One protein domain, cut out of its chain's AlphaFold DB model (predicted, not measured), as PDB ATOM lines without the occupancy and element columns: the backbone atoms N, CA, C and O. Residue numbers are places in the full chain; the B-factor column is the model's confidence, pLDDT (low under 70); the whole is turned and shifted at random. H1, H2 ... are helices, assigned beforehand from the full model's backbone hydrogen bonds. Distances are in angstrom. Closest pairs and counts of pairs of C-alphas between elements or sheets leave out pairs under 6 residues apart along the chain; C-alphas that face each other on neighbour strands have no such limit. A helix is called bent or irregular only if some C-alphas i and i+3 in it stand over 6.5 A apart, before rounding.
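AT A GLANCE: This is residues 334 to 390 of the 403 residues of an uncharacterized protein of Amphimedon queenslandica (UniProt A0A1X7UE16). This is an open L: a long, thin arm of chain with two short helices strung along it, H1 and H2, leads to a corner, where the long helix H4 sets off to one side as the other arm. The four-residue helix H3 sits at the corner, near the first turns of H4, and there is no core, as no helix touches another. Residues 334 to 358, with H1 and H2, stick out at one end, and residues 383 to 389, of which 383 to 388 belong to H4, stick out at the other. The printed part has 57 residues with four named helices, in the order H1, H2, H3, H4 along the chain, and no named strand; the class is all helix. The whole is extended, with a radius of gyration of the C-alphas of 17.4 A, and its outline is flat, with spans of 49 by 30 by 15 A.

HOW THE PARTS SIT: From the first printed residue, the first helix is H1, residues 337 to 341. A tight link of 5 residues joins it to H2, residues 347 to 354, and these two helices are apart. A short link of 7 residues runs from H2 to H3, residues 362 to 365; H2 and H3 are apart too. Within that link, residues 356 to 358 are in a helical run too short to bear a name. A short link of 6 residues then leads from H3 to H4, residues 372 to 388. H3 and H4 are close but not clearly touching, with 2 pairs of C-alphas within 8 A. Their closest C-alphas are those of Leu 363 and Ala 374, 7.1 A apart, while the two centres are 15.2 A apart. H1 is apart from H3 and from H4, and H2 is apart from H4. There is no hairpin. In the backbone, every pair of O of residue i and N of residue i+4 is within hydrogen-bond range in H1, H2 and H4. H3, with 4 residues, is too short for such a pair; its one pair of O of residue i and N of residue i+3 is within range.

IN THESE COORDINATES: H1 begins at C-alpha 337, at (27.317, 62.213, -38.650), and ends at His 341, 5 residues in all. H2 has 8 residues, from Phe 347 to Glu 354, and measures 10.8 A from first to last C-alpha. H3 has 4 residues, from Ser 362 to Tyr 365, with C-alpha 362 at (21.025, 79.540, -3.197). H4 is the longest helix, 17 residues from Lys 372 to Ala 388, and measures 24.3 A from first to last C-alpha. It runs from C-alpha 372 at (13.900, 70.674, -1.813) to C-alpha 388 at (32.870, 56.016, 2.399). No helix is bent or irregular.

THE WHOLE: The two C-alphas farthest apart in the domain are those of Thr 335 and Glu 368, at 51.0 A. The C-alphas of the first and last printed residues, Tyr 334 and Glu 390, are 43.5 A apart. The printed part is one domain, residues 334 to 390 of a full chain of 403 residues, and it has no cut. No link between named helices is long. The mean pLDDT of the printed part of this predicted model is 70.5. Residues 334 to 360, 27 residues, are under 70, with a mean pLDDT of 59 in H1 and 57 in H2. H3 has a mean pLDDT of 78 and H4 one of 84.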
ATOM      1  N   TYR A 334      35.175  57.742 -39.879       48.31
ATOM      2  CA  TYR A 334      34.513  58.570 -38.855       48.31
ATOM      3  C   TYR A 334      33.974  59.914 -39.384       48.31
ATOM      4  O   TYR A 334      33.838  60.866 -38.620       48.31
ATOM      5  N   THR A 335      33.674  60.002 -40.684       53.25
ATOM      6  CA  THR A 335      33.002  61.164 -41.310       53.25
ATOM      7  C   THR A 335      31.477  61.012 -41.381       53.25
ATOM      8  O   THR A 335      30.814  61.788 -42.056       53.25
ATOM      9  N   ASP A 336      30.916  59.983 -40.743       52.50
ATOM     10  CA  ASP A 336      29.473  59.751 -40.673       52.50
ATOM     11  C   ASP A 336      28.894  60.513 -39.471       52.50
ATOM     12  O   ASP A 336      29.238  60.217 -38.323       52.50
ATOM     13  N   ALA A 337      28.010  61.484 -39.715       55.75
ATOM     14  CA  ALA A 337      27.317  62.213 -38.650       55.75
ATOM     15  C   ALA A 337      26.492  61.268 -37.750       55.75
ATOM     16  O   ALA A 337      26.405  61.476 -36.541       55.75
ATOM     17  N   SER A 338      25.975  60.171 -38.313       55.91
ATOM     18  CA  SER A 338      25.241  59.122 -37.596       55.91
ATOM     19  C   SER A 338      26.121  58.355 -36.596       55.91
ATOM     20  O   SER A 338      25.612  57.823 -35.612       55.91
ATOM     21  N   TYR A 339      27.448  58.320 -36.792       62.16
ATOM     22  CA  TYR A 339      28.384  57.726 -35.826       62.16
ATOM     23  C   TYR A 339      28.593  58.616 -34.595       62.16
ATOM     24  O   TYR A 339      28.683  58.104 -33.478       62.16
ATOM     25  N   TRP A 340      28.670  59.935 -34.792       60.06
ATOM     26  CA  TRP A 340      28.871  60.898 -33.708       60.06
ATOM     27  C   TRP A 340      27.590  61.110 -32.902       60.06
ATOM     28  O   TRP A 340      27.618  60.946 -31.686       60.06
ATOM     29  N   HIS A 341      26.458  61.302 -33.581       61.91
ATOM     30  CA  HIS A 341      25.138  61.410 -32.951       61.91
ATOM     31  C   HIS A 341      24.762  60.144 -32.145       61.91
ATOM     32  O   HIS A 341      24.066  60.216 -31.141       61.91
ATOM     33  N   GLN A 342      25.291  58.966 -32.511       60.91
ATOM     34  CA  GLN A 342      25.122  57.718 -31.746       60.91
ATOM     35  C   GLN A 342      25.992  57.622 -30.469       60.91
ATOM     36  O   GLN A 342      25.790  56.709 -29.667       60.91
ATOM     37  N   GLN A 343      26.946  58.532 -30.247       62.84
ATOM     38  CA  GLN A 343      27.673  58.664 -28.970       62.84
ATOM     39  C   GLN A 343      27.103  59.764 -28.066       62.84
ATOM     40  O   GLN A 343      27.568  59.934 -26.943       62.84
ATOM     41  N   GLU A 344      26.112  60.506 -28.550       60.47
ATOM     42  CA  GLU A 344      25.688  61.800 -28.010       60.47
ATOM     43  C   GLU A 344      24.605  61.686 -26.917       60.47
ATOM     44  O   GLU A 344      24.029  62.692 -26.515       60.47
ATOM     45  N   GLY A 345      24.355  60.466 -26.423       59.66
ATOM     46  CA  GLY A 345      23.331  60.126 -25.427       59.66
ATOM     47  C   GLY A 345      22.004  59.658 -26.039       59.66
ATOM     48  O   GLY A 345      21.734  59.869 -27.220       59.66
ATOM     49  N   ASP A 346      21.156  59.017 -25.229       58.81
ATOM     50  CA  ASP A 346      19.726  58.918 -25.563       58.81
ATOM     51  C   ASP A 346      19.065  60.303 -25.366       58.81
ATOM     52  O   ASP A 346      19.535  61.118 -24.574       58.81
ATOM     53  N   PHE A 347      17.950  60.575 -26.056       53.03
ATOM     54  CA  PHE A 347      17.274  61.890 -26.068       53.03
ATOM     55  C   PHE A 347      17.012  62.495 -24.670       53.03
ATOM     56  O   PHE A 347      17.140  63.705 -24.485       53.03
ATOM     57  N   ASP A 348      16.685  61.662 -23.676       57.31
ATOM     58  CA  ASP A 348      16.458  62.103 -22.292       57.31
ATOM     59  C   ASP A 348      17.754  62.611 -21.614       57.31
ATOM     60  O   ASP A 348      17.686  63.486 -20.753       57.31
ATOM     61  N   GLU A 349      18.936  62.108 -21.999       59.84
ATOM     62  CA  GLU A 349      20.234  62.579 -21.486       59.84
ATOM     63  C   GLU A 349      20.635  63.920 -22.121       59.84
ATOM     64  O   GLU A 349      21.119  64.805 -21.413       59.84
ATOM     65  N   GLN A 350      20.369  64.105 -23.420       59.78
ATOM     66  CA  GLN A 350      20.588  65.373 -24.133       59.78
ATOM     67  C   GLN A 350      19.710  66.491 -23.563       59.78
ATOM     68  O   GLN A 350      20.222  67.511 -23.105       59.78
ATOM     69  N   CYS A 351      18.397  66.251 -23.475       57.16
ATOM     70  CA  CYS A 351      17.444  67.199 -22.900       57.16
ATOM     71  C   CYS A 351      17.793  67.558 -21.437       57.16
ATOM     72  O   CYS A 351      17.518  68.670 -20.995       57.16
ATOM     73  N   SER A 352      18.447  66.652 -20.693       60.31
ATOM     74  CA  SER A 352      18.909  66.919 -19.321       60.31
ATOM     75  C   SER A 352      20.179  67.776 -19.208       60.31
ATOM     76  O   SER A 352      20.473  68.248 -18.113       60.31
ATOM     77  N   GLN A 353      20.924  67.984 -20.302       54.69
ATOM     78  CA  GLN A 353      22.020  68.965 -20.376       54.69
ATOM     79  C   GLN A 353      21.547  70.330 -20.900       54.69
ATOM     80  O   GLN A 353      22.170  71.342 -20.603       54.69
ATOM     81  N   GLU A 354      20.447  70.374 -21.655       54.38
ATOM     82  CA  GLU A 354      19.849  71.631 -22.131       54.38
ATOM     83  C   GLU A 354      19.069  72.366 -21.018       54.38
ATOM     84  O   GLU A 354      19.068  73.598 -20.978       54.38
ATOM     85  N   ASP A 355      18.485  71.631 -20.062       51.97
ATOM     86  CA  ASP A 355      17.766  72.157 -18.883       51.97
ATOM     87  C   ASP A 355      18.697  72.702 -17.758       51.97
ATOM     88  O   ASP A 355      18.337  72.734 -16.579       51.97
ATOM     89  N   ASP A 356      19.880  73.228 -18.105       55.72
ATOM     90  CA  ASP A 356      20.884  73.831 -17.194       55.72
ATOM     91  C   ASP A 356      20.395  75.139 -16.498       55.72
ATOM     92  O   ASP A 356      21.148  75.853 -15.831       55.72
ATOM     93  N   TRP A 357      19.113  75.487 -16.662       60.03
ATOM     94  CA  TRP A 357      18.495  76.760 -16.269       60.03
ATOM     95  C   TRP A 357      17.939  76.785 -14.831       60.03
ATOM     96  O   TRP A 357      17.727  77.873 -14.295       60.03
ATOM     97  N   ASP A 358      17.742  75.625 -14.190       60.94
ATOM     98  CA  ASP A 358      17.182  75.488 -12.827       60.94
ATOM     99  C   ASP A 358      18.245  75.080 -11.766       60.94
ATOM    100  O   ASP A 358      17.941  74.474 -10.734       60.94
ATOM    101  N   VAL A 359      19.524  75.427 -11.977       65.25
ATOM    102  CA  VAL A 359      20.610  75.158 -11.008       65.25
ATOM    103  C   VAL A 359      20.498  76.071  -9.774       65.25
ATOM    104  O   VAL A 359      20.948  77.221  -9.772       65.25
ATOM    105  N   ASP A 360      19.926  75.554  -8.680       69.50
ATOM    106  CA  ASP A 360      19.745  76.301  -7.426       69.50
ATOM    107  C   ASP A 360      21.062  76.566  -6.664       69.50
ATOM    108  O   ASP A 360      21.466  75.864  -5.730       69.50
ATOM    109  N   MET A 361      21.700  77.678  -7.019       73.38
ATOM    110  CA  MET A 361      22.882  78.202  -6.337       73.38
ATOM    111  C   MET A 361      22.590  78.806  -4.950       73.38
ATOM    112  O   MET A 361      23.532  79.151  -4.231       73.38
ATOM    113  N   SER A 362      21.330  78.937  -4.507       79.25
ATOM    114  CA  SER A 362      21.025  79.540  -3.197       79.25
ATOM    115  C   SER A 362      21.506  78.685  -2.016       79.25
ATOM    116  O   SER A 362      21.788  79.220  -0.942       79.25
ATOM    117  N   LEU A 363      21.751  77.391  -2.244       77.50
ATOM    118  CA  LEU A 363      22.414  76.470  -1.316       77.50
ATOM    119  C   LEU A 363      23.837  76.910  -0.909       77.50
ATOM    120  O   LEU A 363      24.289  76.561   0.183       77.50
ATOM    121  N   TYR A 364      24.523  77.704  -1.741       75.56
ATOM    122  CA  TYR A 364      25.806  78.340  -1.402       75.56
ATOM    123  C   TYR A 364      25.645  79.460  -0.358       75.56
ATOM    124  O   TYR A 364      26.518  79.657   0.485       75.56
ATOM    125  N   TYR A 365      24.509  80.163  -0.385       77.94
ATOM    126  CA  TYR A 365      24.201  81.287   0.502       77.94
ATOM    127  C   TYR A 365      23.430  80.866   1.766       77.94
ATOM    128  O   TYR A 365      23.541  81.530   2.797       77.94
ATOM    129  N   GLY A 366      22.693  79.749   1.735       78.19
ATOM    130  CA  GLY A 366      22.058  79.179   2.923       78.19
ATOM    131  C   GLY A 366      21.295  77.873   2.677       78.19
ATOM    132  O   GLY A 366      20.421  77.799   1.819       78.19
ATOM    133  N   TYR A 367      21.533  76.860   3.520       80.50
ATOM    134  CA  TYR A 367      20.800  75.580   3.483       80.50
ATOM    135  C   TYR A 367      19.280  75.738   3.693       80.50
ATOM    136  O   TYR A 367      18.501  74.898   3.251       80.50
ATOM    137  N   GLU A 368      18.836  76.816   4.348       79.88
ATOM    138  CA  GLU A 368      17.409  77.120   4.518       79.88
ATOM    139  C   GLU A 368      16.786  77.884   3.339       79.88
ATOM    140  O   GLU A 368      15.558  77.895   3.232       79.88
ATOM    141  N   SER A 369      17.598  78.460   2.446       79.56
ATOM    142  CA  SER A 369      17.153  79.170   1.237       79.56
ATOM    143  C   SER A 369      16.936  78.237   0.049       79.56
ATOM    144  O   SER A 369      15.999  78.462  -0.711       79.56
ATOM    145  N   ALA A 370      17.753  77.183  -0.048       82.50
ATOM    146  CA  ALA A 370      17.711  76.193  -1.119       82.50
ATOM    147  C   ALA A 370      16.334  75.546  -1.308       82.50
ATOM    148  O   ALA A 370      15.566  75.402  -0.354       82.50
ATOM    149  N   ASP A 371      16.023  75.077  -2.506       84.19
ATOM    150  CA  ASP A 371      14.813  74.306  -2.753       84.19
ATOM    151  C   ASP A 371      14.888  72.890  -2.127       84.19
ATOM    152  O   ASP A 371      15.793  72.566  -1.350       84.19
ATOM    153  N   LYS A 372      13.883  72.037  -2.368       83.44
ATOM    154  CA  LYS A 372      13.900  70.674  -1.813       83.44
ATOM    155  C   LYS A 372      14.909  69.746  -2.518       83.44
ATOM    156  O   LYS A 372      15.696  69.136  -1.791       83.44
ATOM    157  N   PRO A 373      14.904  69.572  -3.858       84.88
ATOM    158  CA  PRO A 373      15.852  68.676  -4.520       84.88
ATOM    159  C   PRO A 373      17.321  69.066  -4.308       84.88
ATOM    160  O   PRO A 373      18.131  68.163  -4.102       84.88
ATOM    161  N   ALA A 374      17.678  70.354  -4.249       83.62
ATOM    162  CA  ALA A 374      19.053  70.784  -3.973       83.62
ATOM    163  C   ALA A 374      19.530  70.360  -2.566       83.62
ATOM    164  O   ALA A 374      20.649  69.859  -2.401       83.62
ATOM    165  N   ARG A 375      18.663  70.471  -1.545       85.81
ATOM    166  CA  ARG A 375      18.944  69.955  -0.190       85.81
ATOM    167  C   ARG A 375      19.034  68.430  -0.163       85.81
ATOM    168  O   ARG A 375      20.015  67.897   0.351       85.81
ATOM    169  N   ASP A 376      18.045  67.737  -0.737       86.81
ATOM    170  CA  ASP A 376      18.003  66.268  -0.789       86.81
ATOM    171  C   ASP A 376      19.268  65.705  -1.476       86.81
ATOM    172  O   ASP A 376      19.836  64.709  -1.021       86.81
ATOM    173  N   MET A 377      19.739  66.353  -2.550       83.56
ATOM    174  CA  MET A 377      20.966  65.990  -3.265       83.56
ATOM    175  C   MET A 377      22.195  66.092  -2.356       83.56
ATOM    176  O   MET A 377      22.939  65.117  -2.219       83.56
ATOM    177  N   ARG A 378      22.386  67.237  -1.688       82.88
ATOM    178  CA  ARG A 378      23.539  67.473  -0.807       82.88
ATOM    179  C   ARG A 378      23.544  66.564   0.420       82.88
ATOM    180  O   ARG A 378      24.604  66.072   0.805       82.88
ATOM    181  N   ASP A 379      22.383  66.281   0.998       85.25
ATOM    182  CA  ASP A 379      22.271  65.344   2.119       85.25
ATOM    183  C   ASP A 379      22.601  63.902   1.685       85.25
ATOM    184  O   ASP A 379      23.287  63.181   2.416       85.25
ATOM    185  N   MET A 380      22.228  63.495   0.463       87.81
ATOM    186  CA  MET A 380      22.679  62.223  -0.119       87.81
ATOM    187  C   MET A 380      24.190  62.186  -0.391       87.81
ATOM    188  O   MET A 380      24.804  61.130  -0.241       87.81
ATOM    189  N   GLU A 381      24.819  63.295  -0.790       82.75
ATOM    190  CA  GLU A 381      26.282  63.364  -0.913       82.75
ATOM    191  C   GLU A 381      26.977  63.222   0.440       82.75
ATOM    192  O   GLU A 381      27.905  62.422   0.570       82.75
ATOM    193  N   ILE A 382      26.491  63.922   1.466       83.75
ATOM    194  CA  ILE A 382      27.000  63.803   2.835       83.75
ATOM    195  C   ILE A 382      26.853  62.354   3.329       83.75
ATOM    196  O   ILE A 382      27.808  61.796   3.871       83.75
ATOM    197  N   GLU A 383      25.720  61.685   3.078       84.69
ATOM    198  CA  GLU A 383      25.555  60.272   3.451       84.69
ATOM    199  C   GLU A 383      26.525  59.348   2.692       84.69
ATOM    200  O   GLU A 383      27.122  58.457   3.300       84.69
ATOM    201  N   LYS A 384      26.757  59.580   1.389       84.56
ATOM    202  CA  LYS A 384      27.760  58.842   0.595       84.56
ATOM    203  C   LYS A 384      29.170  59.016   1.171       84.56
ATOM    204  O   LYS A 384      29.864  58.017   1.352       84.56
ATOM    205  N   ARG A 385      29.582  60.247   1.499       81.69
ATOM    206  CA  ARG A 385      30.914  60.558   2.059       81.69
ATOM    207  C   ARG A 385      31.115  59.967   3.455       81.69
ATOM    208  O   ARG A 385      32.170  59.399   3.743       81.69
ATOM    209  N   LEU A 386      30.082  60.005   4.299       81.50
ATOM    210  CA  LEU A 386      30.077  59.338   5.606       81.50
ATOM    211  C   LEU A 386      30.133  57.810   5.475       81.50
ATOM    212  O   LEU A 386      30.857  57.161   6.228       81.50
ATOM    213  N   ARG A 387      29.431  57.227   4.493       83.19
ATOM    214  CA  ARG A 387      29.464  55.784   4.195       83.19
ATOM    215  C   ARG A 387      30.805  55.333   3.595       83.19
ATOM    216  O   ARG A 387      31.222  54.206   3.848       83.19
ATOM    217  N   ALA A 388      31.489  56.206   2.852       84.44
ATOM    218  CA  ALA A 388      32.870  56.016   2.399       84.44
ATOM    219  C   ALA A 388      33.908  56.192   3.531       84.44
ATOM    220  O   ALA A 388      35.029  55.699   3.420       84.44
ATOM    221  N   GLY A 389      33.527  56.845   4.636       78.44
ATOM    222  CA  GLY A 389      34.364  57.048   5.822       78.44
ATOM    223  C   GLY A 389      35.278  58.277   5.767       78.44
ATOM    224  O   GLY A 389      36.144  58.412   6.630       78.44
ATOM    225  N   GLU A 390      35.100  59.167   4.788       70.44
ATOM    226  CA  GLU A 390      35.994  60.313   4.561       70.44
ATOM    227  C   GLU A 390      35.866  61.384   5.663       70.44
ATOM    228  O   GLU A 390      36.865  61.819   6.235       70.44
TER     229      GLU A 390